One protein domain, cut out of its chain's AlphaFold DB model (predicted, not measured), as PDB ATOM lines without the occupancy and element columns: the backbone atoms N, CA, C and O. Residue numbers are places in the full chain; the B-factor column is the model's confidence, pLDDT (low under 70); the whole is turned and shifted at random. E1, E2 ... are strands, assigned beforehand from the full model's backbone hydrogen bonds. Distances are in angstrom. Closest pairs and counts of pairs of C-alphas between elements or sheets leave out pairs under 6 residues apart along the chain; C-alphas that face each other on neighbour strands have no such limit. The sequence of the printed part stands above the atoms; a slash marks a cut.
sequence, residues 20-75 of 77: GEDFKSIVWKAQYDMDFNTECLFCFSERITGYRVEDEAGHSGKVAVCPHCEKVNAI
ATOM      1  N   GLY A  20     141.319 175.559 131.395       96.88
ATOM      2  CA  GLY A  20     141.143 176.430 132.559       96.88
ATOM      3  C   GLY A  20     139.856 176.225 133.350       96.88
ATOM      4  O   GLY A  20     139.744 176.773 134.455       96.88
ATOM      5  N   GLU A  21     138.915 175.426 132.842       96.88
ATOM      6  CA  GLU A  21     137.747 175.041 133.628       96.88
ATOM      7  C   GLU A  21     138.124 174.095 134.772       96.88
ATOM      8  O   GLU A  21     139.164 173.426 134.741       96.88
ATOM      9  N   ASP A  22     137.264 174.051 135.786       97.50
ATOM     10  CA  ASP A  22     137.443 173.158 136.923       97.50
ATOM     11  C   ASP A  22     137.082 171.720 136.533       97.50
ATOM     12  O   ASP A  22     136.041 171.455 135.923       97.50
ATOM     13  N   PHE A  23     137.947 170.782 136.905       96.81
ATOM     14  CA  PHE A  23     137.807 169.372 136.585       96.81
ATOM     15  C   PHE A  23     136.710 168.706 137.420       96.81
ATOM     16  O   PHE A  23     136.766 168.664 138.648       96.81
ATOM     17  N   LYS A  24     135.718 168.113 136.747       95.06
ATOM     18  CA  LYS A  24     134.558 167.473 137.388       95.06
ATOM     19  C   LYS A  24     134.635 165.954 137.261       95.06
ATOM     20  O   LYS A  24     133.850 165.343 136.541       95.06
ATOM     21  N   SER A  25     135.576 165.341 137.978       92.94
ATOM     22  CA  SER A  25     135.920 163.911 137.853       92.94
ATOM     23  C   SER A  25     134.723 162.953 137.937       92.94
ATOM     24  O   SER A  25     134.633 162.016 137.147       92.94
ATOM     25  N   ILE A  26     133.785 163.201 138.856       92.44
ATOM     26  CA  ILE A  26     132.601 162.352 139.059       92.44
ATOM     27  C   ILE A  26     131.611 162.502 137.899       92.44
ATOM     28  O   ILE A  26     131.138 161.504 137.363       92.44
ATOM     29  N   VAL A  27     131.325 163.743 137.495       94.31
ATOM     30  CA  VAL A  27     130.375 164.046 136.409       94.31
ATOM     31  C   VAL A  27     130.888 163.501 135.075       94.31
ATOM     32  O   VAL A  27     130.107 163.059 134.240       94.31
ATOM     33  N   TRP A  28     132.204 163.507 134.890       95.19
ATOM     34  CA  TRP A  28     132.864 163.081 133.661       95.19
ATOM     35  C   TRP A  28     133.362 161.636 133.691       95.19
ATOM     36  O   TRP A  28     134.218 161.285 132.878       95.19
ATOM     37  N   LYS A  29     132.888 160.814 134.644       96.00
ATOM     38  CA  LYS A  29     133.274 159.397 134.804       96.00
ATOM     39  C   LYS A  29     134.785 159.181 134.612       96.00
ATOM     40  O   LYS A  29     135.215 158.279 133.895       96.00
ATOM     41  N   ALA A  30     135.594 160.066 135.195       96.94
ATOM     42  CA  ALA A  30     136.987 160.200 134.806       96.94
ATOM     43  C   ALA A  30     137.816 158.974 135.209       96.94
ATOM     44  O   ALA A  30     137.810 158.545 136.364       96.94
ATOM     45  N   GLN A  31     138.595 158.458 134.264       97.62
ATOM     46  CA  GLN A  31     139.508 157.343 134.459       97.62
ATOM     47  C   GLN A  31     140.937 157.798 134.181       97.62
ATOM     48  O   GLN A  31     141.198 158.418 133.153       97.62
ATOM     49  N   TYR A  32     141.862 157.492 135.091       97.69
ATOM     50  CA  TYR A  32     143.288 157.766 134.884       97.69
ATOM     51  C   TYR A  32     143.771 157.174 133.550       97.69
ATOM     52  O   TYR A  32     143.443 156.028 133.233       97.69
ATOM     53  N   ASP A  33     144.560 157.946 132.800       97.62
ATOM     54  CA  ASP A  33     145.178 157.521 131.537       97.62
ATOM     55  C   ASP A  33     146.711 157.509 131.641       97.62
ATOM     56  O   ASP A  33     147.334 156.467 131.448       97.62
ATOM     57  N   MET A  34     147.324 158.653 131.975       97.00
ATOM     58  CA  MET A  34     148.784 158.813 132.056       97.00
ATOM     59  C   MET A  34     149.192 160.028 132.901       97.00
ATOM     60  O   MET A  34     148.370 160.898 133.165       97.00
ATOM     61  N   ASP A  35     150.464 160.139 133.285       97.31
ATOM     62  CA  ASP A  35     151.034 161.365 133.865       97.31
ATOM     63  C   ASP A  35     151.842 162.145 132.808       97.31
ATOM     64  O   ASP A  35     152.494 161.562 131.939       97.31
ATOM     65  N   PHE A  36     151.839 163.473 132.912       96.12
ATOM     66  CA  PHE A  36     152.653 164.384 132.111       96.12
ATOM     67  C   PHE A  36     153.674 165.092 133.006       96.12
ATOM     68  O   PHE A  36     153.326 165.640 134.055       96.12
ATOM     69  N   ASN A  37     154.931 165.121 132.559       93.75
ATOM     70  CA  ASN A  37     156.015 165.833 133.235       93.75
ATOM     71  C   ASN A  37     156.156 167.245 132.650       93.75
ATOM     72  O   ASN A  37     157.043 167.514 131.840       93.75
ATOM     73  N   THR A  38     155.192 168.104 132.971       94.25
ATOM     74  CA  THR A  38     155.119 169.487 132.499       94.25
ATOM     75  C   THR A  38     154.495 170.366 133.569       94.25
ATOM     76  O   THR A  38     153.707 169.909 134.395       94.25
ATOM     77  N   GLU A  39     154.807 171.651 133.505       96.69
ATOM     78  CA  GLU A  39     154.263 172.655 134.404       96.69
ATOM     79  C   GLU A  39     152.782 172.971 134.107       96.69
ATOM     80  O   GLU A  39     152.338 173.005 132.952       96.69
ATOM     81  N   CYS A  40     152.002 173.209 135.164       97.44
ATOM     82  CA  CYS A  40     150.634 173.704 135.079       97.44
ATOM     83  C   CYS A  40     150.593 175.181 134.673       97.44
ATOM     84  O   CYS A  40     151.198 176.023 135.329       97.44
ATOM     85  N   LEU A  41     149.756 175.515 133.686       96.69
ATOM     86  CA  LEU A  41     149.592 176.879 133.166       96.69
ATOM     87  C   LEU A  41     148.960 177.860 134.171       96.69
ATOM     88  O   LEU A  41     148.970 179.065 133.937       96.69
ATOM     89  N   PHE A  42     148.380 177.353 135.262       96.88
ATOM     90  CA  PHE A  42     147.591 178.150 136.209       96.88
ATOM     91  C   PHE A  42     148.256 178.326 137.572       96.88
ATOM     92  O   PHE A  42     148.135 179.388 138.174       96.88
ATOM     93  N   CYS A  43     148.921 177.287 138.085       97.06
ATOM     94  CA  CYS A  43     149.542 177.315 139.414       97.06
ATOM     95  C   CYS A  43     151.021 176.920 139.414       97.06
ATOM     96  O   CYS A  43     151.598 176.795 140.490       97.06
ATOM     97  N   PHE A  44     151.617 176.702 138.237       96.69
ATOM     98  CA  PHE A  44     153.043 176.415 138.058       96.69
ATOM     99  C   PHE A  44     153.559 175.167 138.795       96.69
ATOM    100  O   PHE A  44     154.744 175.029 139.069       96.69
ATOM    101  N   SER A  45     152.674 174.226 139.138       95.19
ATOM    102  CA  SER A  45     153.091 172.930 139.680       95.19
ATOM    103  C   SER A  45     153.604 172.022 138.565       95.19
ATOM    104  O   SER A  45     153.006 171.974 137.494       95.19
ATOM    105  N   GLU A  46     154.627 171.223 138.839       94.44
ATOM    106  CA  GLU A  46     155.355 170.435 137.828       94.44
ATOM    107  C   GLU A  46     154.690 169.104 137.433       94.44
ATOM    108  O   GLU A  46     155.263 168.308 136.693       94.44
ATOM    109  N   ARG A  47     153.484 168.825 137.940       93.31
ATOM    110  CA  ARG A  47     152.781 167.565 137.695       93.31
ATOM    111  C   ARG A  47     151.409 167.812 137.097       93.31
ATOM    112  O   ARG A  47     150.623 168.575 137.652       93.31
ATOM    113  N   ILE A  48     151.106 167.098 136.017       97.81
ATOM    114  CA  ILE A  48     149.799 167.079 135.362       97.81
ATOM    115  C   ILE A  48     149.378 165.622 135.144       97.81
ATOM    116  O   ILE A  48     150.184 164.797 134.722       97.81
ATOM    117  N   THR A  49     148.112 165.307 135.399       98.12
ATOM    118  CA  THR A  49     147.544 163.962 135.254       98.12
ATOM    119  C   THR A  49     146.521 163.938 134.125       98.12
ATOM    120  O   THR A  49     145.588 164.735 134.089       98.12
ATOM    121  N   GLY A  50     146.693 163.018 133.187       97.94
ATOM    122  CA  GLY A  50     145.766 162.724 132.106       97.94
ATOM    123  C   GLY A  50     144.625 161.813 132.542       97.94
ATOM    124  O   GLY A  50     144.847 160.797 133.200       97.94
ATOM    125  N   TYR A  51     143.413 162.140 132.102       98.19
ATOM    126  CA  TYR A  51     142.213 161.338 132.297       98.19
ATOM    127  C   TYR A  51     141.485 161.120 130.977       98.19
ATOM    128  O   TYR A  51     141.353 162.048 130.177       98.19
ATOM    129  N   ARG A  52     140.949 159.915 130.790       97.19
ATOM    130  CA  ARG A  52     139.829 159.664 129.880       97.19
ATOM    131  C   ARG A  52     138.550 160.072 130.588       97.19
ATOM    132  O   ARG A  52     138.391 159.792 131.774       97.19
ATOM    133  N   VAL A  53     137.658 160.728 129.867       96.69
ATOM    134  CA  VAL A  53     136.403 161.252 130.404       96.69
ATOM    135  C   VAL A  53     135.245 160.874 129.500       96.69
ATOM    136  O   VAL A  53     135.413 160.785 128.284       96.69
ATOM    137  N   GLU A  54     134.084 160.666 130.105       95.75
ATOM    138  CA  GLU A  54     132.822 160.398 129.428       95.75
ATOM    139  C   GLU A  54     131.677 161.088 130.184       95.75
ATOM    140  O   GLU A  54     131.561 160.940 131.401       95.75
ATOM    141  N   ASP A  55     130.828 161.844 129.486       93.00
ATOM    142  CA  ASP A  55     129.639 162.448 130.094       93.00
ATOM    143  C   ASP A  55     128.457 161.461 130.195       93.00
ATOM    144  O   ASP A  55     128.543 160.267 129.889       93.00
ATOM    145  N   GLU A  56     127.315 161.943 130.683       91.12
ATOM    146  CA  GLU A  56     126.091 161.141 130.787       91.12
ATOM    147  C   GLU A  56     125.459 160.819 129.424       91.12
ATOM    148  O   GLU A  56     124.735 159.832 129.311       91.12
ATOM    149  N   ALA A  57     125.754 161.613 128.390       90.69
ATOM    150  CA  ALA A  57     125.282 161.403 127.025       90.69
ATOM    151  C   ALA A  57     126.170 160.425 126.229       90.69
ATOM    152  O   ALA A  57     125.823 160.067 125.104       90.69
ATOM    153  N   GLY A  58     127.282 159.956 126.811       90.44
ATOM    154  CA  GLY A  58     128.237 159.046 126.173       90.44
ATOM    155  C   GLY A  58     129.292 159.761 125.324       90.44
ATOM    156  O   GLY A  58     130.040 159.106 124.596       90.44
ATOM    157  N   HIS A  59     129.375 161.091 125.401       93.62
ATOM    158  CA  HIS A  59     130.440 161.847 124.754       93.62
ATOM    159  C   HIS A  59     131.738 161.638 125.508       93.62
ATOM    160  O   HIS A  59     131.773 161.781 126.729       93.62
ATOM    161  N   SER A  60     132.816 161.345 124.786       94.12
ATOM    162  CA  SER A  60     134.105 161.023 125.394       94.12
ATOM    163  C   SER A  60     135.218 161.956 124.936       94.12
ATOM    164  O   SER A  60     135.106 162.659 123.931       94.12
ATOM    165  N   GLY A  61     136.296 161.989 125.712       94.69
ATOM    166  CA  GLY A  61     137.491 162.765 125.410       94.69
ATOM    167  C   GLY A  61     138.635 162.434 126.358       94.69
ATOM    168  O   GLY A  61     138.509 161.575 127.235       94.69
ATOM    169  N   LYS A  62     139.762 163.127 126.189       96.88
ATOM    170  CA  LYS A  62     140.892 163.037 127.112       96.88
ATOM    171  C   LYS A  62     141.379 164.416 127.518       96.88
ATOM    172  O   LYS A  62     141.515 165.314 126.686       96.88
ATOM    173  N   VAL A  63     141.651 164.571 128.806       97.50
ATOM    174  CA  VAL A  63     142.001 165.854 129.421       97.50
ATOM    175  C   VAL A  63     143.204 165.709 130.324       97.50
ATOM    176  O   VAL A  63     143.343 164.719 131.035       97.50
ATOM    177  N   ALA A  64     144.095 166.687 130.284       97.94
ATOM    178  CA  ALA A  64     145.231 166.791 131.179       97.94
ATOM    179  C   ALA A  64     144.861 167.782 132.284       97.94
ATOM    180  O   ALA A  64     144.459 168.902 131.985       97.94
ATOM    181  N   VAL A  65     144.962 167.379 133.546       98.12
ATOM    182  CA  VAL A  65     144.457 168.116 134.709       98.12
ATOM    183  C   VAL A  65     145.563 168.285 135.735       98.12
ATOM    184  O   VAL A  65     146.328 167.361 136.006       98.12
ATOM    185  N   CYS A  66     145.643 169.462 136.337       98.06
ATOM    186  CA  CYS A  66     146.544 169.685 137.456       98.06
ATOM    187  C   CYS A  66     145.973 169.088 138.756       98.06
ATOM    188  O   CYS A  66     144.883 169.486 139.156       98.06
ATOM    189  N   PRO A  67     146.695 168.210 139.480       95.88
ATOM    190  CA  PRO A  67     146.228 167.663 140.754       95.88
ATOM    191  C   PRO A  67     146.282 168.676 141.911       95.88
ATOM    192  O   PRO A  67     145.773 168.389 142.987       95.88
ATOM    193  N   HIS A  68     146.917 169.840 141.721       96.69
ATOM    194  CA  HIS A  68     147.040 170.868 142.759       96.69
ATOM    195  C   HIS A  68     145.918 171.905 142.712       96.69
ATOM    196  O   HIS A  68     145.400 172.289 143.756       96.69
ATOM    197  N   CYS A  69     145.573 172.392 141.518       97.19
ATOM    198  CA  CYS A  69     144.546 173.424 141.338       97.19
ATOM    199  C   CYS A  69     143.290 172.917 140.623       97.19
ATOM    200  O   CYS A  69     142.376 173.702 140.395       97.19
ATOM    201  N   GLU A  70     143.271 171.637 140.241       97.06
ATOM    202  CA  GLU A  70     142.138 170.942 139.617       97.06
ATOM    203  C   GLU A  70     141.656 171.570 138.301       97.06
ATOM    204  O   GLU A  70     140.551 171.303 137.841       97.06
ATOM    205  N   LYS A  71     142.500 172.376 137.646       98.06
ATOM    206  CA  LYS A  71     142.183 172.973 136.345       98.06
ATOM    207  C   LYS A  71     142.561 172.066 135.190       98.06
ATOM    208  O   LYS A  71     143.623 171.432 135.199       98.06
ATOM    209  N   VAL A  72     141.718 172.071 134.158       97.81
ATOM    210  CA  VAL A  72     142.030 171.460 132.864       97.81
ATOM    211  C   VAL A  72     143.169 172.240 132.215       97.81
ATOM    212  O   VAL A  72     143.021 173.397 131.837       97.81
ATOM    213  N   ASN A  73     144.319 171.595 132.083       97.62
ATOM    214  CA  ASN A  73     145.536 172.154 131.512       97.62
ATOM    215  C   ASN A  73     145.574 172.009 129.984       97.62
ATOM    216  O   ASN A  73     146.079 172.895 129.303       97.62
ATOM    217  N   ALA A  74     145.045 170.906 129.444       96.81
ATOM    218  CA  ALA A  74     144.973 170.649 128.005       96.81
ATOM    219  C   ALA A  74     143.923 169.578 127.660       96.81
ATOM    220  O   ALA A  74     143.491 168.814 128.525       96.81
ATOM    221  N   ILE A  75     143.568 169.491 126.378       95.62
ATOM    222  CA  ILE A  75     142.734 168.437 125.781       95.62
ATOM    223  C   ILE A  75     143.612 167.709 124.755       95.62
ATOM    224  O   ILE A  75     144.331 168.373 124.005       95.62
TER     225      ILE A  75
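This is residues 20 to 75 of the 77 residues of an uncharacterized protein of Brevibacillus agri (UniProt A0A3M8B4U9). One twisted, curled sheet of four strands runs back and forth, with the long loop of residues 37 to 47 at one end and the turn of residues 55 to 59 at the other. The opening stretch, residues 20 to 30, and the loop of residues 66 to 71 lie over the same face of the sheet. The printed part has 56 residues and no named helix; the strands follow as E1, E2, E3, E4, also their order across the sheet, which is antiparallel throughout. The class is all strand, though named elements hold 23 of the 56 residues. The whole is compact, with a radius of gyration of the C-alphas of 10.7 A, yet elongated, spanning 33 by 19 by 15 A.

Residues 20 to 30 precede E1, residues 31 to 36, which begins with C-alpha 31 at (139.508, 157.343, 134.459) and is 15.1 A long. E2, residues 48 to 54, measures 19.2 A, and E3, residues 60 to 65, 15.6 A. E4, residues 72 to 75, measures 7.7 A and ends with C-alpha 75 at (142.734, 168.437, 125.781).

The strands form a meander, each the antiparallel neighbour of the one before, and each successive pair is a hairpin. E1 and E2 stand at 152 degrees, with N 31 and O 52 within hydrogen-bond range at 2.8 A. E2 and E3 stand at 160 degrees, with N 51 and O 63 at 2.8 A. E3 and E4 stand at 138 degrees, with N 73 and O 64 at 2.7 A. The edge strands E1 and E4 are apart.

The C-alphas of Phe 44 and Ala 57, the two farthest apart, are 33.4 A from each other. The printed part has no cut. The link from E1 to E2 is long, with 11 residues. Mean pLDDT of the printed part is 96.0, and no printed residue is under 70.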